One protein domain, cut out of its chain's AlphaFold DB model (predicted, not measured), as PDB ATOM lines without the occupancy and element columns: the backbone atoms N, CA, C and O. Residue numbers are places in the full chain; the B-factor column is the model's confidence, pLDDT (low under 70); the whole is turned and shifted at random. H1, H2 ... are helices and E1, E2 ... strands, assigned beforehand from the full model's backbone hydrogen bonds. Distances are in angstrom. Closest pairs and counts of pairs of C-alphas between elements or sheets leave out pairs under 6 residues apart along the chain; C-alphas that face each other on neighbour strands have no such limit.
ATOM      1  N   ASP A  20      48.437   6.762   6.516       85.75
ATOM      2  CA  ASP A  20      49.320   6.551   7.663       85.75
ATOM      3  C   ASP A  20      49.189   7.678   8.708       85.75
ATOM      4  O   ASP A  20      49.149   7.397   9.907       85.75
ATOM      5  N   THR A  21      48.962   8.930   8.295       90.25
ATOM      6  CA  THR A  21      48.673  10.050   9.217       90.25
ATOM      7  C   THR A  21      47.400   9.794  10.029       90.25
ATOM      8  O   THR A  21      47.371  10.001  11.245       90.25
ATOM      9  N   MET A  22      46.357   9.257   9.391       93.12
ATOM     10  CA  MET A  22      45.109   8.891  10.071       93.12
ATOM     11  C   MET A  22      45.288   7.738  11.066       93.12
ATOM     12  O   MET A  22      44.672   7.732  12.138       93.12
ATOM     13  N   ILE A  23      46.152   6.776  10.737       94.94
ATOM     14  CA  ILE A  23      46.531   5.681  11.634       94.94
ATOM     15  C   ILE A  23      47.288   6.228  12.852       94.94
ATOM     16  O   ILE A  23      46.964   5.862  13.985       94.94
ATOM     17  N   HIS A  24      48.246   7.137  12.648       95.94
ATOM     18  CA  HIS A  24      48.995   7.769  13.738       95.94
ATOM     19  C   HIS A  24      48.070   8.555  14.669       95.94
ATOM     20  O   HIS A  24      48.118   8.356  15.883       95.94
ATOM     21  N   HIS A  25      47.171   9.377  14.118       95.88
ATOM     22  CA  HIS A  25      46.166  10.102  14.898       95.88
ATOM     23  C   HIS A  25      45.293   9.164  15.735       95.88
ATOM     24  O   HIS A  25      45.038   9.434  16.914       95.88
ATOM     25  N   HIS A  26      44.847   8.054  15.142       95.31
ATOM     26  CA  HIS A  26      44.038   7.063  15.838       95.31
ATOM     27  C   HIS A  26      44.767   6.483  17.054       95.31
ATOM     28  O   HIS A  26      44.232   6.533  18.163       95.31
ATOM     29  N   PHE A  27      45.986   5.973  16.870       96.62
ATOM     30  CA  PHE A  27      46.735   5.350  17.962       96.62
ATOM     31  C   PHE A  27      47.248   6.363  18.990       96.62
ATOM     32  O   PHE A  27      47.244   6.048  20.177       96.62
ATOM     33  N   ALA A  28      47.592   7.589  18.584       97.00
ATOM     34  CA  ALA A  28      47.902   8.688  19.501       97.00
ATOM     35  C   ALA A  28      46.723   8.999  20.430       97.00
ATOM     36  O   ALA A  28      46.879   9.070  21.649       97.00
ATOM     37  N   THR A  29      45.516   9.078  19.863       96.56
ATOM     38  CA  THR A  29      44.284   9.307  20.629       96.56
ATOM     39  C   THR A  29      43.992   8.138  21.568       96.56
ATOM     40  O   THR A  29      43.694   8.340  22.744       96.56
ATOM     41  N   LEU A  30      44.100   6.909  21.057       95.56
ATOM     42  CA  LEU A  30      43.778   5.689  21.789       95.56
ATOM     43  C   LEU A  30      44.745   5.438  22.964       95.56
ATOM     44  O   LEU A  30      44.307   5.048  24.046       95.56
ATOM     45  N   LEU A  31      46.040   5.710  22.772       97.19
ATOM     46  CA  LEU A  31      47.089   5.577  23.791       97.19
ATOM     47  C   LEU A  31      47.229   6.811  24.700       97.19
ATOM     48  O   LEU A  31      47.982   6.750  25.667       97.19
ATOM     49  N   GLN A  32      46.531   7.916  24.407       96.44
ATOM     50  CA  GLN A  32      46.699   9.218  25.076       96.44
ATOM     51  C   GLN A  32      48.143   9.742  25.031       96.44
ATOM     52  O   GLN A  32      48.688  10.215  26.026       96.44
ATOM     53  N   GLN A  33      48.757   9.646  23.855       95.88
ATOM     54  CA  GLN A  33      50.130  10.065  23.582       95.88
ATOM     55  C   GLN A  33      50.152  11.168  22.521       95.88
ATOM     56  O   GLN A  33      49.221  11.299  21.722       95.88
ATOM     57  N   GLU A  34      51.220  11.964  22.490       96.88
ATOM     58  CA  GLU A  34      51.406  12.958  21.430       96.88
ATOM     59  C   GLU A  34      51.591  12.276  20.067       96.88
ATOM     60  O   GLU A  34      52.265  11.249  19.955       96.88
ATOM     61  N   ILE A  35      51.028  12.868  19.009       96.38
ATOM     62  CA  ILE A  35      51.072  12.263  17.672       96.38
ATOM     63  C   ILE A  35      52.499  12.039  17.169       96.38
ATOM     64  O   ILE A  35      52.788  10.949  16.690       96.38
ATOM     65  N   GLY A  36      53.401  13.009  17.349       96.88
ATOM     66  CA  GLY A  36      54.793  12.875  16.904       96.88
ATOM     67  C   GLY A  36      55.546  11.750  17.624       96.88
ATOM     68  O   GLY A  36      56.393  11.084  17.031       96.88
ATOM     69  N   VAL A  37      55.189  11.478  18.885       97.31
ATOM     70  CA  VAL A  37      55.746  10.363  19.664       97.31
ATOM     71  C   VAL A  37      55.259   9.023  19.108       97.31
ATOM     72  O   VAL A  37      56.059   8.102  18.925       97.31
ATOM     73  N   VAL A  38      53.963   8.910  18.804       97.62
ATOM     74  CA  VAL A  38      53.391   7.688  18.220       97.62
ATOM     75  C   VAL A  38      53.875   7.458  16.796       97.62
ATOM     76  O   VAL A  38      54.191   6.324  16.463       97.62
ATOM     77  N   GLU A  39      53.986   8.498  15.975       97.38
ATOM     78  CA  GLU A  39      54.535   8.416  14.619       97.38
ATOM     79  C   GLU A  39      55.979   7.899  14.632       97.38
ATOM     80  O   GLU A  39      56.305   6.940  13.928       97.38
ATOM     81  N   SER A  40      56.838   8.473  15.483       97.62
ATOM     82  CA  SER A  40      58.219   8.006  15.636       97.62
ATOM     83  C   SER A  40      58.264   6.530  16.041       97.62
ATOM     84  O   SER A  40      58.987   5.742  15.433       97.62
ATOM     85  N   ALA A  41      57.460   6.135  17.030       97.81
ATOM     86  CA  ALA A  41      57.409   4.757  17.504       97.81
ATOM     87  C   ALA A  41      56.825   3.785  16.469       97.81
ATOM     88  O   ALA A  41      57.310   2.664  16.332       97.81
ATOM     89  N   TYR A  42      55.807   4.206  15.717       97.19
ATOM     90  CA  TYR A  42      55.200   3.420  14.645       97.19
ATOM     91  C   TYR A  42      56.213   3.128  13.535       97.19
ATOM     92  O   TYR A  42      56.257   2.014  13.019       97.19
ATOM     93  N   ASN A  43      57.072   4.094  13.209       95.50
ATOM     94  CA  ASN A  43      58.131   3.924  12.217       95.50
ATOM     95  C   ASN A  43      59.309   3.067  12.709       95.50
ATOM     96  O   ASN A  43      59.991   2.457  11.884       95.50
ATOM     97  N   GLU A  44      59.529   2.993  14.023       96.94
ATOM     98  CA  GLU A  44      60.583   2.181  14.643       96.94
ATOM     99  C   GLU A  44      60.198   0.698  14.785       96.94
ATOM    100  O   GLU A  44      61.053  -0.182  14.663       96.94
ATOM    101  N   VAL A  45      58.917   0.386  15.027       96.69
ATOM    102  CA  VAL A  45      58.476  -1.010  15.184       96.69
ATOM    103  C   VAL A  45      58.579  -1.814  13.879       96.69
ATOM    104  O   VAL A  45      58.511  -1.297  12.760       96.69
ATOM    105  N   ALA A  46      58.702  -3.136  14.026       95.69
ATOM    106  CA  ALA A  46      58.818  -4.063  12.902       95.69
ATOM    107  C   ALA A  46      57.659  -3.926  11.892       95.69
ATOM    108  O   ALA A  46      56.526  -3.590  12.248       95.69
ATOM    109  N   ARG A  47      57.922  -4.246  10.615       95.38
ATOM    110  CA  ARG A  47      56.933  -4.157   9.520       95.38
ATOM    111  C   ARG A  47      55.611  -4.841   9.870       95.38
ATOM    112  O   ARG A  47      54.557  -4.241   9.700       95.38
ATOM    113  N   ASN A  48      55.664  -6.054  10.411       96.50
ATOM    114  CA  ASN A  48      54.453  -6.820  10.691       96.50
ATOM    115  C   ASN A  48      53.651  -6.291  11.892       96.50
ATOM    116  O   ASN A  48      52.436  -6.471  11.925       96.50
ATOM    117  N   VAL A  49      54.272  -5.540  12.812       98.00
ATOM    118  CA  VAL A  49      53.539  -4.760  13.826       98.00
ATOM    119  C   VAL A  49      52.672  -3.711  13.128       98.00
ATOM    120  O   VAL A  49      51.469  -3.640  13.370       98.00
ATOM    121  N   ARG A  50      53.258  -2.951  12.194       97.12
ATOM    122  CA  ARG A  50      52.539  -1.940  11.403       97.12
ATOM    123  C   ARG A  50      51.424  -2.546  10.556       97.12
ATOM    124  O   ARG A  50      50.314  -2.017  10.581       97.12
ATOM    125  N   THR A  51      51.683  -3.664   9.872       96.44
ATOM    126  CA  THR A  51      50.676  -4.410   9.095       96.44
ATOM    127  C   THR A  51      49.470  -4.777   9.961       96.44
ATOM    128  O   THR A  51      48.334  -4.491   9.584       96.44
ATOM    129  N   VAL A  52      49.691  -5.342  11.150       97.12
ATOM    130  CA  VAL A  52      48.598  -5.743  12.050       97.12
ATOM    131  C   VAL A  52      47.817  -4.535  12.579       97.12
ATOM    132  O   VAL A  52      46.585  -4.553  12.582       97.12
ATOM    133  N   LEU A  53      48.507  -3.466  12.982       97.31
ATOM    134  CA  LEU A  53      47.865  -2.233  13.448       97.31
ATOM    135  C   LEU A  53      47.034  -1.567  12.341       97.31
ATOM    136  O   LEU A  53      45.894  -1.160  12.575       97.31
ATOM    137  N   ARG A  54      47.565  -1.514  11.114       96.12
ATOM    138  CA  ARG A  54      46.867  -0.998   9.927       96.12
ATOM    139  C   ARG A  54      45.638  -1.841   9.592       96.12
ATOM    140  O   ARG A  54      44.564  -1.282   9.364       96.12
ATOM    141  N   ARG A  55      45.763  -3.175   9.609       94.62
ATOM    142  CA  ARG A  55      44.636  -4.109   9.441       94.62
ATOM    143  C   ARG A  55      43.536  -3.808  10.454       94.62
ATOM    144  O   ARG A  55      42.375  -3.677  10.071       94.62
ATOM    145  N   GLN A  56      43.893  -3.644  11.726       94.50
ATOM    146  CA  GLN A  56      42.920  -3.361  12.777       94.50
ATOM    147  C   GLN A  56      42.228  -2.002  12.591       94.50
ATOM    148  O   GLN A  56      41.003  -1.921  12.707       94.50
ATOM    149  N   TYR A  57      42.977  -0.954  12.244       94.06
ATOM    150  CA  TYR A  57      42.409   0.360  11.934       94.06
ATOM    151  C   TYR A  57      41.391   0.282  10.782       94.06
ATOM    152  O   TYR A  57      40.251   0.740  10.911       94.06
ATOM    153  N   ASN A  58      41.765  -0.373   9.680       91.88
ATOM    154  CA  ASN A  58      40.902  -0.541   8.513       91.88
ATOM    155  C   ASN A  58      39.645  -1.363   8.832       91.88
ATOM    156  O   ASN A  58      38.544  -0.992   8.420       91.88
ATOM    157  N   ASN A  59      39.789  -2.434   9.615       89.69
ATOM    158  CA  ASN A  59      38.676  -3.254  10.090       89.69
ATOM    159  C   ASN A  59      37.683  -2.431  10.923       89.69
ATOM    160  O   ASN A  59      36.474  -2.510  10.700       89.69
ATOM    161  N   ARG A  60      38.176  -1.589  11.841       87.19
ATOM    162  CA  ARG A  60      37.328  -0.694  12.643       87.19
ATOM    163  C   ARG A  60      36.599   0.327  11.773       87.19
ATOM    164  O   ARG A  60      35.404   0.543  11.961       87.19
ATOM    165  N   ARG A  61      37.284   0.918  10.790       88.19
ATOM    166  CA  ARG A  61      36.670   1.869   9.852       88.19
ATOM    167  C   ARG A  61      35.557   1.214   9.031       88.19
ATOM    168  O   ARG A  61      34.454   1.750   8.979       88.19
ATOM    169  N   ALA A  62      35.814   0.031   8.471       83.06
ATOM    170  CA  ALA A  62      34.817  -0.743   7.730       83.06
ATOM    171  C   ALA A  62      33.635  -1.166   8.619       83.06
ATOM    172  O   ALA A  62      32.489  -1.152   8.176       83.06
ATOM    173  N   SER A  63      33.900  -1.499   9.888       81.56
ATOM    174  CA  SER A  63      32.862  -1.787  10.880       81.56
ATOM    175  C   SER A  63      31.945  -0.589  11.109       81.56
ATOM    176  O   SER A  63      30.730  -0.733  11.024       81.56
ATOM    177  N   ASN A  64      32.516   0.592  11.349       80.56
ATOM    178  CA  ASN A  64      31.753   1.816  11.604       80.56
ATOM    179  C   ASN A  64      30.955   2.283  10.378       80.56
ATOM    180  O   ASN A  64      29.888   2.870  10.532       80.56
ATOM    181  N   ALA A  65      31.458   2.008   9.174       79.50
ATOM    182  CA  ALA A  65      30.779   2.315   7.918       79.50
ATOM    183  C   ALA A  65      29.714   1.271   7.516       79.50
ATOM    184  O   ALA A  65      29.050   1.450   6.501       79.50
ATOM    185  N   ASN A  66      29.532   0.185   8.285       76.69
ATOM    186  CA  ASN A  66      28.718  -0.981   7.902       76.69
ATOM    187  C   ASN A  66      29.135  -1.624   6.559       76.69
ATOM    188  O   ASN A  66      28.334  -2.264   5.884       76.69
ATOM    189  N   GLU A  67      30.414  -1.522   6.199       78.94
ATOM    190  CA  GLU A  67      30.999  -2.057   4.959       78.94
ATOM    191  C   GLU A  67      31.731  -3.394   5.190       78.94
ATOM    192  O   GLU A  67      32.622  -3.790   4.431       78.94
ATOM    193  N   LYS A  68      31.384  -4.109   6.269       74.06
ATOM    194  CA  LYS A  68      32.010  -5.386   6.633       74.06
ATOM    195  C   LYS A  68      31.769  -6.424   5.534       74.06
ATOM    196  O   LYS A  68      30.693  -7.004   5.431       74.06
ATOM    197  N   LYS A  69      32.807  -6.728   4.755       77.25
ATOM    198  CA  LYS A  69      32.788  -7.850   3.799       77.25
ATOM    199  C   LYS A  69      32.909  -9.209   4.491       77.25
ATOM    200  O   LYS A  69      32.606 -10.234   3.887       77.25
ATOM    201  N   GLN A  70      33.400  -9.228   5.732       82.81
ATOM    202  CA  GLN A  70      33.669 -10.430   6.515       82.81
ATOM    203  C   GLN A  70      33.444 -10.175   8.018       82.81
ATOM    204  O   GLN A  70      33.514  -9.018   8.437       82.81
ATOM    205  N   PRO A  71      33.208 -11.224   8.833       85.12
ATOM    206  CA  PRO A  71      33.185 -11.113  10.291       85.12
ATOM    207  C   PRO A  71      34.495 -10.551  10.855       85.12
ATOM    208  O   PRO A  71      35.566 -10.940  10.393       85.12
ATOM    209  N   LEU A  72      34.405  -9.684  11.867       89.38
ATOM    210  CA  LEU A  72      35.545  -9.041  12.538       89.38
ATOM    211  C   LEU A  72      35.447  -9.234  14.057       89.38
ATOM    212  O   LEU A  72      34.340  -9.275  14.589       89.38
ATOM    213  N   CYS A  73      36.575  -9.316  14.767       90.06
ATOM    214  CA  CYS A  73      36.553  -9.283  16.231       90.06
ATOM    215  C   CYS A  73      36.240  -7.866  16.725       90.06
ATOM    216  O   CYS A  73      36.885  -6.899  16.319       90.06
ATOM    217  N   GLU A  74      35.268  -7.751  17.623       91.38
ATOM    218  CA  GLU A  74      34.892  -6.496  18.268       91.38
ATOM    219  C   GLU A  74      35.433  -6.465  19.695       91.38
ATOM    220  O   GLU A  74      35.119  -7.330  20.514       91.38
ATOM    221  N   PHE A  75      36.242  -5.462  20.021       93.88
ATOM    222  CA  PHE A  75      36.917  -5.398  21.313       93.88
ATOM    223  C   PHE A  75      36.109  -4.610  22.339       93.88
ATOM    224  O   PHE A  75      35.708  -3.469  22.112       93.88
ATOM    225  N   VAL A  76      35.885  -5.215  23.504       93.94
ATOM    226  CA  VAL A  76      35.204  -4.584  24.636       93.94
ATOM    227  C   VAL A  76      36.237  -4.221  25.697       93.94
ATOM    228  O   VAL A  76      36.925  -5.096  26.210       93.94
ATOM    229  N   GLY A  77      36.324  -2.934  26.049       94.94
ATOM    230  CA  GLY A  77      37.319  -2.421  27.002       94.94
ATOM    231  C   GLY A  77      38.633  -1.946  26.365       94.94
ATOM    232  O   GLY A  77      39.562  -1.613  27.095       94.94
ATOM    233  N   GLU A  78      38.705  -1.872  25.030       96.25
ATOM    234  CA  GLU A  78      39.901  -1.448  24.283       96.25
ATOM    235  C   GLU A  78      40.437  -0.086  24.737       96.25
ATOM    236  O   GLU A  78      41.619   0.019  25.044       96.25
ATOM    237  N   ASP A  79      39.576   0.928  24.871       95.69
ATOM    238  CA  ASP A  79      40.010   2.268  25.287       95.69
ATOM    239  C   ASP A  79      40.667   2.262  26.676       95.69
ATOM    240  O   ASP A  79      41.588   3.033  26.934       95.69
ATOM    241  N   ARG A  80      40.196   1.411  27.601       96.62
ATOM    242  CA  ARG A  80      40.794   1.311  28.940       96.62
ATOM    243  C   ARG A  80      42.143   0.600  28.865       96.62
ATOM    244  O   ARG A  80      43.108   1.123  29.415       96.62
ATOM    245  N   LEU A  81      42.217  -0.524  28.151       97.75
ATOM    246  CA  LEU A  81      43.470  -1.252  27.961       97.75
ATOM    247  C   LEU A  81      44.528  -0.376  27.291       97.75
ATOM    248  O   LEU A  81      45.668  -0.329  27.744       97.75
ATOM    249  N   ALA A  82      44.155   0.331  26.227       96.94
ATOM    250  CA  ALA A  82      45.078   1.173  25.490       96.94
ATOM    251  C   ALA A  82      45.590   2.351  26.325       96.94
ATOM    252  O   ALA A  82      46.774   2.658  26.252       96.94
ATOM    253  N   ARG A  83      44.763   2.938  27.199       95.31
ATOM    254  CA  ARG A  83      45.242   3.914  28.193       95.31
ATOM    255  C   ARG A  83      46.261   3.313  29.160       95.31
ATOM    256  O   ARG A  83      47.286   3.936  29.414       95.31
ATOM    257  N   THR A  84      46.020   2.103  29.668       97.19
ATOM    258  CA  THR A  84      46.989   1.405  30.532       97.19
ATOM    259  C   THR A  84      48.298   1.135  29.779       97.19
ATOM    260  O   THR A  84      49.382   1.416  30.299       97.19
ATOM    261  N   LEU A  85      48.219   0.678  28.523       97.56
ATOM    262  CA  LEU A  85      49.378   0.492  27.642       97.56
ATOM    263  C   LEU A  85      50.085   1.811  27.308       97.56
ATOM    264  O   LEU A  85      51.304   1.824  27.185       97.56
ATOM    265  N   GLY A  86      49.357   2.926  27.255       96.56
ATOM    266  CA  GLY A  86      49.904   4.273  27.095       96.56
ATOM    267  C   GLY A  86      50.882   4.683  28.199       96.56
ATOM    268  O   GLY A  86      51.630   5.637  28.016       96.56
ATOM    269  N   THR A  87      50.937   3.959  29.324       95.81
ATOM    270  CA  THR A  87      51.935   4.178  30.390       95.81
ATOM    271  C   THR A  87      53.276   3.469  30.153       95.81
ATOM    272  O   THR A  87      54.214   3.657  30.931       95.81
ATOM    273  N   PHE A  88      53.377   2.637  29.114       96.81
ATOM    274  CA  PHE A  88      54.601   1.959  28.686       96.81
ATOM    275  C   PHE A  88      55.309   2.769  27.586       96.81
ATOM    276  O   PHE A  88      54.698   3.658  26.990       96.81
ATOM    277  N   PRO A  89      56.584   2.462  27.266       97.00
ATOM    278  CA  PRO A  89      57.229   3.019  26.083       97.00
ATOM    279  C   PRO A  89      56.350   2.834  24.830       97.00
ATOM    280  O   PRO A  89      55.833   1.730  24.625       97.00
ATOM    281  N   PRO A  90      56.179   3.864  23.978       97.31
ATOM    282  CA  PRO A  90      55.251   3.823  22.846       97.31
ATOM    283  C   PRO A  90      55.454   2.628  21.903       97.31
ATOM    284  O   PRO A  90      54.483   2.014  21.464       97.31
ATOM    285  N   THR A  91      56.703   2.228  21.648       97.38
ATOM    286  CA  THR A  91      57.026   1.041  20.840       97.38
ATOM    287  C   THR A  91      56.511  -0.252  21.481       97.38
ATOM    288  O   THR A  91      55.904  -1.073  20.795       97.38
ATOM    289  N   HIS A  92      56.652  -0.417  22.803       96.69
ATOM    290  CA  HIS A  92      56.101  -1.558  23.547       96.69
ATOM    291  C   HIS A  92      54.569  -1.552  23.593       96.69
ATOM    292  O   HIS A  92      53.953  -2.620  23.518       96.69
ATOM    293  N   ALA A  93      53.951  -0.372  23.695       97.81
ATOM    294  CA  ALA A  93      52.498  -0.223  23.674       97.81
ATOM    295  C   ALA A  93      51.920  -0.662  22.318       97.81
ATOM    296  O   ALA A  93      51.036  -1.519  22.270       97.81
ATOM    297  N   LEU A  94      52.477  -0.143  21.217       98.44
ATOM    298  CA  LEU A  94      52.090  -0.505  19.848       98.44
ATOM    299  C   LEU A  94      52.334  -1.990  19.558       98.44
ATOM    300  O   LEU A  94      51.467  -2.666  19.005       98.44
ATOM    301  N   PHE A  95      53.486  -2.517  19.976       98.38
ATOM    302  CA  PHE A  95      53.820  -3.930  19.832       98.38
ATOM    303  C   PHE A  95      52.828  -4.837  20.576       98.38
ATOM    304  O   PHE A  95      52.345  -5.826  20.025       98.38
ATOM    305  N   THR A  96      52.471  -4.482  21.812       98.06
ATOM    306  CA  THR A  96      51.515  -5.253  22.621       98.06
ATOM    307  C   THR A  96      50.099  -5.181  22.058       98.06
ATOM    308  O   THR A  96      49.440  -6.216  21.963       98.06
ATOM    309  N   LEU A  97      49.641  -4.002  21.619       98.00
ATOM    310  CA  LEU A  97      48.357  -3.865  20.920       98.00
ATOM    311  C   LEU A  97      48.303  -4.758  19.679       98.00
ATOM    312  O   LEU A  97      47.338  -5.498  19.494       98.00
ATOM    313  N   ALA A  98      49.362  -4.752  18.867       98.12
ATOM    314  CA  ALA A  98      49.433  -5.594  17.683       98.12
ATOM    315  C   ALA A  98      49.347  -7.089  18.029       98.12
ATOM    316  O   ALA A  98      48.586  -7.806  17.389       98.12
ATOM    317  N   ARG A  99      50.032  -7.556  19.083       97.75
ATOM    318  CA  ARG A  99      49.920  -8.951  19.555       97.75
ATOM    319  C   ARG A  99      48.487  -9.339  19.916       97.75
ATOM    320  O   ARG A  99      48.038 -10.418  19.540       97.75
ATOM    321  N   ILE A 100      47.758  -8.461  20.608       97.44
ATOM    322  CA  ILE A 100      46.358  -8.702  20.994       97.44
ATOM    323  C   ILE A 100      45.468  -8.813  19.750       97.44
ATOM    324  O   ILE A 100      44.660  -9.737  19.636       97.44
ATOM    325  N   TYR A 101      45.620  -7.882  18.804       97.12
ATOM    326  CA  TYR A 101      44.841  -7.883  17.567       97.12
ATOM    327  C   TYR A 101      45.159  -9.084  16.675       97.12
ATOM    328  O   TYR A 101      44.262  -9.612  16.016       97.12
ATOM    329  N   ASP A 102      46.418  -9.518  16.642       96.19
ATOM    330  CA  ASP A 102      46.839 -10.671  15.853       96.19
ATOM    331  C   ASP A 102      46.284 -11.981  16.408       96.19
ATOM    332  O   ASP A 102      45.682 -12.745  15.655       96.19
ATOM    333  N   GLU A 103      46.369 -12.192  17.724       95.50
ATOM    334  CA  GLU A 103      45.818 -13.378  18.392       95.50
ATOM    335  C   GLU A 103      44.310 -13.526  18.128       95.50
ATOM    336  O   GLU A 103      43.817 -14.601  17.769       95.50
ATOM    337  N   ALA A 104      43.560 -12.423  18.229       94.00
ATOM    338  CA  ALA A 104      42.131 -12.415  17.933       94.00
ATOM    339  C   ALA A 104      41.830 -12.718  16.453       94.00
ATOM    340  O   ALA A 104      40.920 -13.496  16.156       94.00
ATOM    341  N   HIS A 105      42.589 -12.124  15.524       93.56
ATOM    342  CA  HIS A 105      42.421 -12.339  14.081       93.56
ATOM    343  C   HIS A 105      42.725 -13.785  13.677       93.56
ATOM    344  O   HIS A 105      41.958 -14.398  12.931       93.56
ATOM    345  N   ILE A 106      43.810 -14.351  14.201       91.62
ATOM    346  CA  ILE A 106      44.227 -15.729  13.928       91.62
ATOM    347  C   ILE A 106      43.189 -16.710  14.459       91.62
ATOM    348  O   ILE A 106      42.734 -17.573  13.705       91.62
ATOM    349  N   THR A 107      42.747 -16.533  15.707       90.62
ATOM    350  CA  THR A 107      41.727 -17.393  16.326       90.62
ATOM    351  C   THR A 107      40.432 -17.386  15.505       90.62
ATOM    352  O   THR A 107      39.861 -18.439  15.210       90.62
ATOM    353  N   LEU A 108      40.000 -16.205  15.046       90.56
ATOM    354  CA  LEU A 108      38.841 -16.055  14.164       90.56
ATOM    355  C   LEU A 108      39.033 -16.795  12.830       90.56
ATOM    356  O   LEU A 108      38.143 -17.527  12.391       90.56
ATOM    357  N   CYS A 109      40.187 -16.631  12.179       89.31
ATOM    358  CA  CYS A 109      40.483 -17.303  10.912       89.31
ATOM    359  C   CYS A 109      40.523 -18.830  11.063       89.31
ATOM    360  O   CYS A 109      39.970 -19.545  10.223       89.31
ATOM    361  N   GLN A 110      41.116 -19.336  12.146       86.12
ATOM    362  CA  GLN A 110      41.154 -20.763  12.467       86.12
ATOM    363  C   GLN A 110      39.744 -21.322  12.693       86.12
ATOM    364  O   GLN A 110      39.379 -22.321  12.070       86.12
ATOM    365  N   GLY A 111      38.914 -20.640  13.490       85.06
ATOM    366  CA  GLY A 111      37.520 -21.027  13.717       85.06
ATOM    367  C   GLY A 111      36.699 -21.077  12.424       85.06
ATOM    368  O   GLY A 111      35.949 -22.027  12.189       85.06
ATOM    369  N   ARG A 112      36.889 -20.104  11.525       85.00
ATOM    370  CA  ARG A 112      36.227 -20.080  10.207       85.00
ATOM    371  C   ARG A 112      36.727 -21.183   9.278       85.00
ATOM    372  O   ARG A 112      35.924 -21.783   8.563       85.00
ATOM    373  N   SER A 113      38.028 -21.461   9.283       82.62
ATOM    374  CA  SER A 113      38.622 -22.556   8.511       82.62
ATOM    375  C   SER A 113      38.078 -23.913   8.967       82.62
ATOM    376  O   SER A 113      37.630 -24.707   8.139       82.62
ATOM    377  N   ALA A 114      38.006 -24.144  10.284       81.25
ATOM    378  CA  ALA A 114      37.391 -25.338  10.860       81.25
ATOM    379  C   ALA A 114      35.919 -25.481  10.438       81.25
ATOM    380  O   ALA A 114      35.519 -26.549   9.977       81.25
ATOM    381  N   ALA A 115      35.148 -24.386  10.485       82.44
ATOM    382  CA  ALA A 115      33.752 -24.366  10.049       82.44
ATOM    383  C   ALA A 115      33.571 -24.766   8.578       82.44
ATOM    384  O   ALA A 115      32.699 -25.573   8.264       82.44
ATOM    385  N   ARG A 116      34.407 -24.232   7.678       80.94
ATOM    386  CA  ARG A 116      34.377 -24.569   6.243       80.94
ATOM    387  C   ARG A 116      34.707 -26.038   5.978       80.94
ATOM    388  O   ARG A 116      34.180 -26.609   5.034       80.94
ATOM    389  N   ARG A 117      35.563 -26.638   6.808       76.62
ATOM    390  CA  ARG A 117      35.994 -28.041   6.700       76.62
ATOM    391  C   ARG A 117      35.082 -29.019   7.451       76.62
ATOM    392  O   ARG A 117      35.442 -30.181   7.591       76.62
ATOM    393  N   GLY A 118      33.952 -28.557   7.995       77.94
ATOM    394  CA  GLY A 118      33.045 -29.396   8.786       77.94
ATOM    395  C   GLY A 118      33.647 -29.913  10.099       77.94
ATOM    396  O   GLY A 118      33.088 -30.819  10.709       77.94
ATOM    397  N   LYS A 119      34.777 -29.350  10.550       79.50
ATOM    398  CA  LYS A 119      35.399 -29.700  11.833       79.50
ATOM    399  C   LYS A 119      34.659 -29.007  12.991       79.50
ATOM    400  O   LYS A 119      33.996 -27.983  12.764       79.50
ATOM    401  N   PRO A 120      34.772 -29.520  14.233       79.81
ATOM    402  CA  PRO A 120      34.273 -28.824  15.413       79.81
ATOM    403  C   PRO A 120      34.778 -27.378  15.442       79.81
ATOM    404  O   PRO A 120      35.971 -27.120  15.300       79.81
ATOM    405  N   HIS A 121      33.854 -26.432  15.574       81.12
ATOM    406  CA  HIS A 121      34.142 -25.002  15.559       81.12
ATOM    407  C   HIS A 121      33.153 -24.257  16.451       81.12
ATOM    408  O   HIS A 121      32.072 -24.758  16.763       81.12
ATOM    409  N   ASP A 122      33.513 -23.038  16.838       79.12
ATOM    410  CA  ASP A 122      32.599 -22.145  17.537       79.12
ATOM    411  C   ASP A 122      31.732 -21.363  16.546       79.12
ATOM    412  O   ASP A 122      32.244 -20.725  15.622       79.12
ATOM    413  N   ALA A 123      30.414 -21.397  16.744       80.75
ATOM    414  CA  ALA A 123      29.468 -20.669  15.906       80.75
ATOM    415  C   ALA A 123      29.660 -19.146  16.001       80.75
ATOM    416  O   ALA A 123      29.421 -18.455  15.012       80.75
ATOM    417  N   ALA A 124      30.165 -18.629  17.130       80.31
ATOM    418  CA  ALA A 124      30.399 -17.198  17.326       80.31
ATOM    419  C   ALA A 124      31.350 -16.593  16.276       80.31
ATOM    420  O   ALA A 124      31.208 -15.432  15.894       80.31
ATOM    421  N   PHE A 125      32.284 -17.383  15.734       79.44
ATOM    422  CA  PHE A 125      33.221 -16.933  14.699       79.44
ATOM    423  C   PHE A 125      32.578 -16.695  13.321       79.44
ATOM    424  O   PHE A 125      33.242 -16.204  12.405       79.44
ATOM    425  N   LYS A 126      31.284 -17.003  13.158       79.06
ATOM    426  CA  LYS A 126      30.499 -16.637  11.970       79.06
ATOM    427  C   LYS A 126      29.907 -15.225  12.059       79.06
ATOM    428  O   LYS A 126      29.630 -14.642  11.016       79.06
ATOM    429  N   GLU A 127      29.762 -14.663  13.261       80.75
ATOM    430  CA  GLU A 127      28.930 -13.477  13.531       80.75
ATOM    431  C   GLU A 127      29.685 -12.377  14.302       80.75
ATOM    432  O   GLU A 127      29.173 -11.821  15.262       80.75
ATOM    433  N   SER A 128      30.913 -12.049  13.878       86.88
ATOM    434  CA  SER A 128      31.755 -10.976  14.453       86.88
ATOM    435  C   SER A 128      31.851 -11.024  15.990       86.88
ATOM    436  O   SER A 128      31.163 -10.276  16.686       86.88
ATOM    437  N   PRO A 129      32.678 -11.916  16.557       89.31
ATOM    438  CA  PRO A 129      32.667 -12.165  17.992       89.31
ATOM    439  C   PRO A 129      33.135 -10.946  18.796       89.31
ATOM    440  O   PRO A 129      34.105 -10.274  18.442       89.31
ATOM    441  N   ARG A 130      32.496 -10.726  19.949       91.50
ATOM    442  CA  ARG A 130      32.950  -9.746  20.941       91.50
ATOM    443  C   ARG A 130      33.992 -10.365  21.872       91.50
ATOM    444  O   ARG A 130      33.731 -11.397  22.493       91.50
ATOM    445  N   VAL A 131      35.147  -9.714  21.983       93.44
ATOM    446  CA  VAL A 131      36.292 -10.126  22.805       93.44
ATOM    447  C   VAL A 131      36.446  -9.154  23.972       93.44
ATOM    448  O   VAL A 131      36.668  -7.960  23.776       93.44
ATOM    449  N   ASP A 132      36.312  -9.660  25.196       95.44
ATOM    450  CA  ASP A 132      36.494  -8.874  26.417       95.44
ATOM    451  C   ASP A 132      37.983  -8.702  26.765       95.44
ATOM    452  O   ASP A 132      38.698  -9.692  26.922       95.44
ATOM    453  N   LEU A 133      38.446  -7.455  26.897       96.75
ATOM    454  CA  LEU A 133      39.835  -7.095  27.203       96.75
ATOM    455  C   LEU A 133      40.050  -6.611  28.650       96.75
ATOM    456  O   LEU A 133      41.169  -6.237  29.013       96.75
ATOM    457  N   HIS A 134      39.011  -6.602  29.495       95.56
ATOM    458  CA  HIS A 134      39.124  -6.085  30.867       95.56
ATOM    459  C   HIS A 134      40.148  -6.871  31.692       95.56
ATOM    460  O   HIS A 134      40.980  -6.257  32.351       95.56
ATOM    461  N   THR A 135      40.182  -8.202  31.565       95.25
ATOM    462  CA  THR A 135      41.148  -9.048  32.286       95.25
ATOM    463  C   THR A 135      42.600  -8.710  31.947       95.25
ATOM    464  O   THR A 135      43.453  -8.746  32.831       95.25
ATOM    465  N   LEU A 136      42.898  -8.346  30.692       97.44
ATOM    466  CA  LEU A 136      44.247  -7.903  30.327       97.44
ATOM    467  C   LEU A 136      44.615  -6.597  31.036       97.44
ATOM    468  O   LEU A 136      45.741  -6.448  31.509       97.44
ATOM    469  N   THR A 137      43.654  -5.675  31.113       97.19
ATOM    470  CA  THR A 137      43.822  -4.360  31.743       97.19
ATOM    471  C   THR A 137      44.044  -4.502  33.243       97.19
ATOM    472  O   THR A 137      45.053  -4.032  33.755       97.19
ATOM    473  N   ASP A 138      43.138  -5.202  33.929       96.44
ATOM    474  CA  ASP A 138      43.202  -5.403  35.379       96.44
ATOM    475  C   ASP A 138      44.489  -6.154  35.779       96.44
ATOM    476  O   ASP A 138      45.087  -5.878  36.821       96.44
ATOM    477  N   GLY A 139      44.958  -7.063  34.912       96.06
ATOM    478  CA  GLY A 139      46.257  -7.714  35.051       96.06
ATOM    479  C   GLY A 139      47.417  -6.717  35.036       96.06
ATOM    480  O   GLY A 139      48.207  -6.703  35.975       96.06
ATOM    481  N   LEU A 140      47.505  -5.855  34.017       96.75
ATOM    482  CA  LEU A 140      48.587  -4.864  33.901       96.75
ATOM    483  C   LEU A 140      48.543  -3.778  34.985       96.75
ATOM    484  O   LEU A 140      49.595  -3.261  35.365       96.75
ATOM    485  N   ASP A 141      47.351  -3.447  35.488       93.62
ATOM    486  CA  ASP A 141      47.179  -2.539  36.628       93.62
ATOM    487  C   ASP A 141      47.784  -3.144  37.917       93.62
ATOM    488  O   ASP A 141      48.252  -2.409  38.788       93.62
ATOM    489  N   THR A 142      47.817  -4.479  38.025       94.56
ATOM    490  CA  THR A 142      48.361  -5.215  39.179       94.56
ATOM    491  C   THR A 142      49.847  -5.542  39.015       94.56
ATOM    492  O   THR A 142      50.636  -5.336  39.937       94.56
ATOM    493  N   ASP A 143      50.240  -6.052  37.847       95.69
ATOM    494  CA  ASP A 143      51.606  -6.453  37.521       95.69
ATOM    495  C   ASP A 143      51.942  -6.092  36.069       95.69
ATOM    496  O   ASP A 143      51.509  -6.734  35.107       95.69
ATOM    497  N   LYS A 144      52.791  -5.072  35.906       93.62
ATOM    498  CA  LYS A 144      53.275  -4.634  34.590       93.62
ATOM    499  C   LYS A 144      54.132  -5.692  33.884       93.62
ATOM    500  O   LYS A 144      54.301  -5.604  32.669       93.62
ATOM    501  N   GLY A 145      54.673  -6.673  34.609       93.38
ATOM    502  CA  GLY A 145      55.483  -7.765  34.068       93.38
ATOM    503  C   GLY A 145      54.710  -8.717  33.156       93.38
ATOM    504  O   GLY A 145      55.320  -9.306  32.257       93.38
ATOM    505  N   LEU A 146      53.380  -8.791  33.305       94.56
ATOM    506  CA  LEU A 146      52.491  -9.631  32.490       94.56
ATOM    507  C   LEU A 146      52.533  -9.293  30.996       94.56
ATOM    508  O   LEU A 146      52.178 -10.126  30.172       94.56
ATOM    509  N   ILE A 147      53.035  -8.117  30.606       93.00
ATOM    510  CA  ILE A 147      53.242  -7.765  29.192       93.00
ATOM    511  C   ILE A 147      54.135  -8.778  28.443       93.00
ATOM    512  O   ILE A 147      54.035  -8.930  27.222       93.00
ATOM    513  N   ASN A 148      54.987  -9.503  29.177       92.81
ATOM    514  CA  ASN A 148      55.875 -10.534  28.644       92.81
ATOM    515  C   ASN A 148      55.206 -11.911  28.506       92.81
ATOM    516  O   ASN A 148      55.780 -12.808  27.887       92.81
ATOM    517  N   ASP A 149      53.999 -12.086  29.037       95.06
ATOM    518  CA  ASP A 149      53.266 -13.346  28.987       95.06
ATOM    519  C   ASP A 149      52.555 -13.555  27.646       95.06
ATOM    520  O   ASP A 149      52.441 -12.646  26.820       95.06
ATOM    521  N   GLN A 150      52.101 -14.785  27.397       94.00
ATOM    522  CA  GLN A 150      51.289 -15.131  26.234       94.00
ATOM    523  C   GLN A 150      49.899 -14.506  26.358       94.00
ATOM    524  O   GLN A 150      49.302 -14.499  27.432       94.00
ATOM    525  N   ILE A 151      49.359 -14.031  25.237       95.56
ATOM    526  CA  ILE A 151      47.957 -13.617  25.134       95.56
ATOM    527  C   ILE A 151      47.184 -14.780  24.528       95.56
ATOM    528  O   ILE A 151      47.633 -15.338  23.530       95.56
ATOM    529  N   LEU A 152      46.054 -15.147  25.126       92.94
ATOM    530  CA  LEU A 152      45.161 -16.182  24.601       92.94
ATOM    531  C   LEU A 152      43.711 -15.718  24.638       92.94
ATOM    532  O   LEU A 152      43.309 -14.981  25.544       92.94
ATOM    533  N   LEU A 153      42.917 -16.202  23.684       91.88
ATOM    534  CA  LEU A 153      41.464 -16.067  23.701       91.88
ATOM    535  C   LEU A 153      40.830 -17.300  24.354       91.88
ATOM    536  O   LEU A 153      40.929 -18.415  23.850       91.88
ATOM    537  N   GLU A 154      40.125 -17.087  25.461       90.94
ATOM    538  CA  GLU A 154      39.367 -18.129  26.153       90.94
ATOM    539  C   GLU A 154      37.865 -17.927  25.962       90.94
ATOM    540  O   GLU A 154      37.380 -16.791  25.907       90.94
ATOM    541  N   ARG A 155      37.109 -19.035  25.917       86.75
ATOM    542  CA  ARG A 155      35.645 -18.974  25.983       86.75
ATOM    543  C   ARG A 155      35.213 -18.302  27.278       86.75
ATOM    544  O   ARG A 155      35.717 -18.597  28.360       86.75
ATOM    545  N   ASN A 156      34.237 -17.422  27.149       81.56
ATOM    546  CA  ASN A 156      33.648 -16.690  28.247       81.56
ATOM    547  C   ASN A 156      32.170 -17.075  28.367       81.56
ATOM    548  O   ASN A 156      31.474 -17.281  27.375       81.56
ATOM    549  N   THR A 157      31.695 -17.207  29.600       78.56
ATOM    550  CA  THR A 157      30.301 -17.554  29.908       78.56
ATOM    551  C   THR A 157      29.386 -16.328  29.915       78.56
ATOM    552  O   THR A 157      28.171 -16.464  30.045       78.56
ATOM    553  N   CYS A 158      29.951 -15.125  29.776       75.06
ATOM    554  CA  CYS A 158      29.209 -13.873  29.775       75.06
ATOM    555  C   CYS A 158      28.323 -13.735  28.514       75.06
ATOM    556  O   CYS A 158      28.842 -13.750  27.391       75.06
ATOM    557  N   PRO A 159      26.995 -13.544  28.662       71.56
ATOM    558  CA  PRO A 159      26.098 -13.329  27.529       71.56
ATOM    559  C   PRO A 159      26.545 -12.158  26.645       71.56
ATOM    560  O   PRO A 159      26.849 -11.069  27.133       71.56
ATOM    561  N   GLY A 160      26.589 -12.375  25.328       73.56
ATOM    562  CA  GLY A 160      26.988 -11.352  24.354       73.56
ATOM    563  C   GLY A 160      28.488 -11.030  24.318       73.56
ATOM    564  O   GLY A 160      28.883 -10.127  23.584       73.56
ATOM    565  N   LYS A 161      29.323 -11.751  25.079       77.56
ATOM    566  CA  LYS A 161      30.791 -11.688  25.023       77.56
ATOM    567  C   LYS A 161      31.352 -13.111  25.031       77.56
ATOM    568  O   LYS A 161      31.774 -13.585  26.083       77.56
ATOM    569  N   PRO A 162      31.336 -13.815  23.888       83.75
ATOM    570  CA  PRO A 162      31.713 -15.227  23.838       83.75
ATOM    571  C   PRO A 162      33.190 -15.477  24.172       83.75
ATOM    572  O   PRO A 162      33.542 -16.606  24.512       83.75
ATOM    573  N   TYR A 163      34.041 -14.443  24.124       91.06
ATOM    574  CA  TYR A 163      35.465 -14.558  24.432       91.06
ATOM    575  C   TYR A 163      35.955 -13.502  25.411       91.06
ATOM    576  O   TYR A 163      35.427 -12.390  25.493       91.06
ATOM    577  N   ARG A 164      37.025 -13.854  26.119       94.19
ATOM    578  CA  ARG A 164      37.872 -12.931  26.879       94.19
ATOM    579  C   ARG A 164      39.332 -13.168  26.503       94.19
ATOM    580  O   ARG A 164      39.725 -14.315  26.294       94.19
ATOM    581  N   ALA A 165      40.118 -12.105  26.430       96.06
ATOM    582  CA  ALA A 165      41.562 -12.204  26.289       96.06
ATOM    583  C   ALA A 165      42.213 -12.252  27.679       96.06
ATOM    584  O   ALA A 165      41.833 -11.491  28.573       96.06
ATOM    585  N   VAL A 166      43.177 -13.151  27.868       96.31
ATOM    586  CA  VAL A 166      43.864 -13.349  29.152       96.31
ATOM    587  C   VAL A 166      45.378 -13.408  28.977       96.31
ATOM    588  O   VAL A 166      45.870 -13.847  27.934       96.31
ATOM    589  N   TRP A 167      46.100 -12.999  30.021       96.31
ATOM    590  CA  TRP A 167      47.524 -13.280  30.166       96.31
ATOM    591  C   TRP A 167      47.698 -14.720  30.637       96.31
ATOM    592  O   TRP A 167      47.093 -15.136  31.628       96.31
ATOM    593  N   ARG A 168      48.536 -15.484  29.942       94.62
ATOM    594  CA  ARG A 168      48.992 -16.796  30.383       94.62
ATOM    595  C   ARG A 168      50.501 -16.775  30.491       94.62
ATOM    596  O   ARG A 168      51.184 -16.506  29.504       94.62
ATOM    597  N   ARG A 169      50.995 -17.122  31.681       92.56
ATOM    598  CA  ARG A 169      52.426 -17.214  31.951       92.56
ATOM    599  C   ARG A 169      53.129 -17.974  30.839       92.56
ATOM    600  O   ARG A 169      52.739 -19.101  30.536       92.56
TER     601      ARG A 169
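What this domain is: This is residues 20 to 169 of the 500 residues of an uncharacterized protein of Cyphellophora europaea CBS 101466 (UniProt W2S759). A small, twisted sheet of four short strands has the long helix H5 over one face and H7 packed on the other, and H5 runs through the middle of the domain between this sheet and H3, which crosses it. H1, H2 and H4 gather about the first part of H5, while the short H6 packs on its residues 108 to 112. The printed part has 150 residues with eight named helices and four named strands, in the chain order H1 H2 H3 E1 H4 H5 H6 E2 H7 H8 E3 E4. The mixed sheet has the order E1 E2 E4 E3, and the class is mixed, helices and strands. The whole is compact, with a radius of gyration of the C-alphas of 15.4 A and spans of 47 by 35 by 25 A.

Where its parts are: The strands are E1, residues 74 to 76, E2, 130 to 132, E3, 150 to 155, 16.1 A long, and E4, 163 to 168, 14.9 A, ending at C-alpha 168 (48.992, -16.796, 30.383). H5, residues 90 to 116, is 39.0 A long, and H3, 47 to 64, is 26.0 A. H1, residues 20 to 31, 16.3 A, begins at C-alpha 20 (49.320, 6.551, 7.663). The others are H2, 35 to 44, H4, 78 to 85, H6, 123 to 126, H7, 134 to 142, and H8, 144 to 148.

How they stand to each other: E1 and E2 are parallel, with N 131 and O 74 2.8 A apart. E2 and E4 are parallel, with N 165 and O 132 at 2.8 A. E3 and E4 form an antiparallel hairpin, with N 168 and O 150 at 2.8 A. E1, then H4, H5 and H6, then E2 make a strand-helix-strand unit, two parallel neighbour strands with helices between. H5 stands up from the sheet at a height of 6.2 A. H7, on the opposite face, stands up over E4 at 9.3 A. H8 only grazes the sheet with residues 146 to 148. H5, the hub, touches H3 at a steep tilt of 67 degrees, closest at the C-alphas of Leu 53 and Ala 98, 5.6 A. It also touches H2, at Ala 41 and Thr 91, C-alphas 5.0 A apart, H6, and H4, with which it forms a helical hairpin. H1 touches H4, about perpendicular at 79 degrees, closest at the C-alphas of Leu 31 and Arg 83, 5.1 A. Every O i to N i+4 pair is within hydrogen-bond range in H1, H2, H3, H4, H5 and H7; H8 has 0 of 1 but 2 of 2 O i to N i+3 pairs, and H6 is too short for an i+4 pair.

The domain as a whole: The C-alphas farthest apart, of Gly 36 and Gly 118, are 48.2 A apart. The printed part has no cut and no long link. Mean pLDDT of the printed part is 91.4, and no printed residue is under 70.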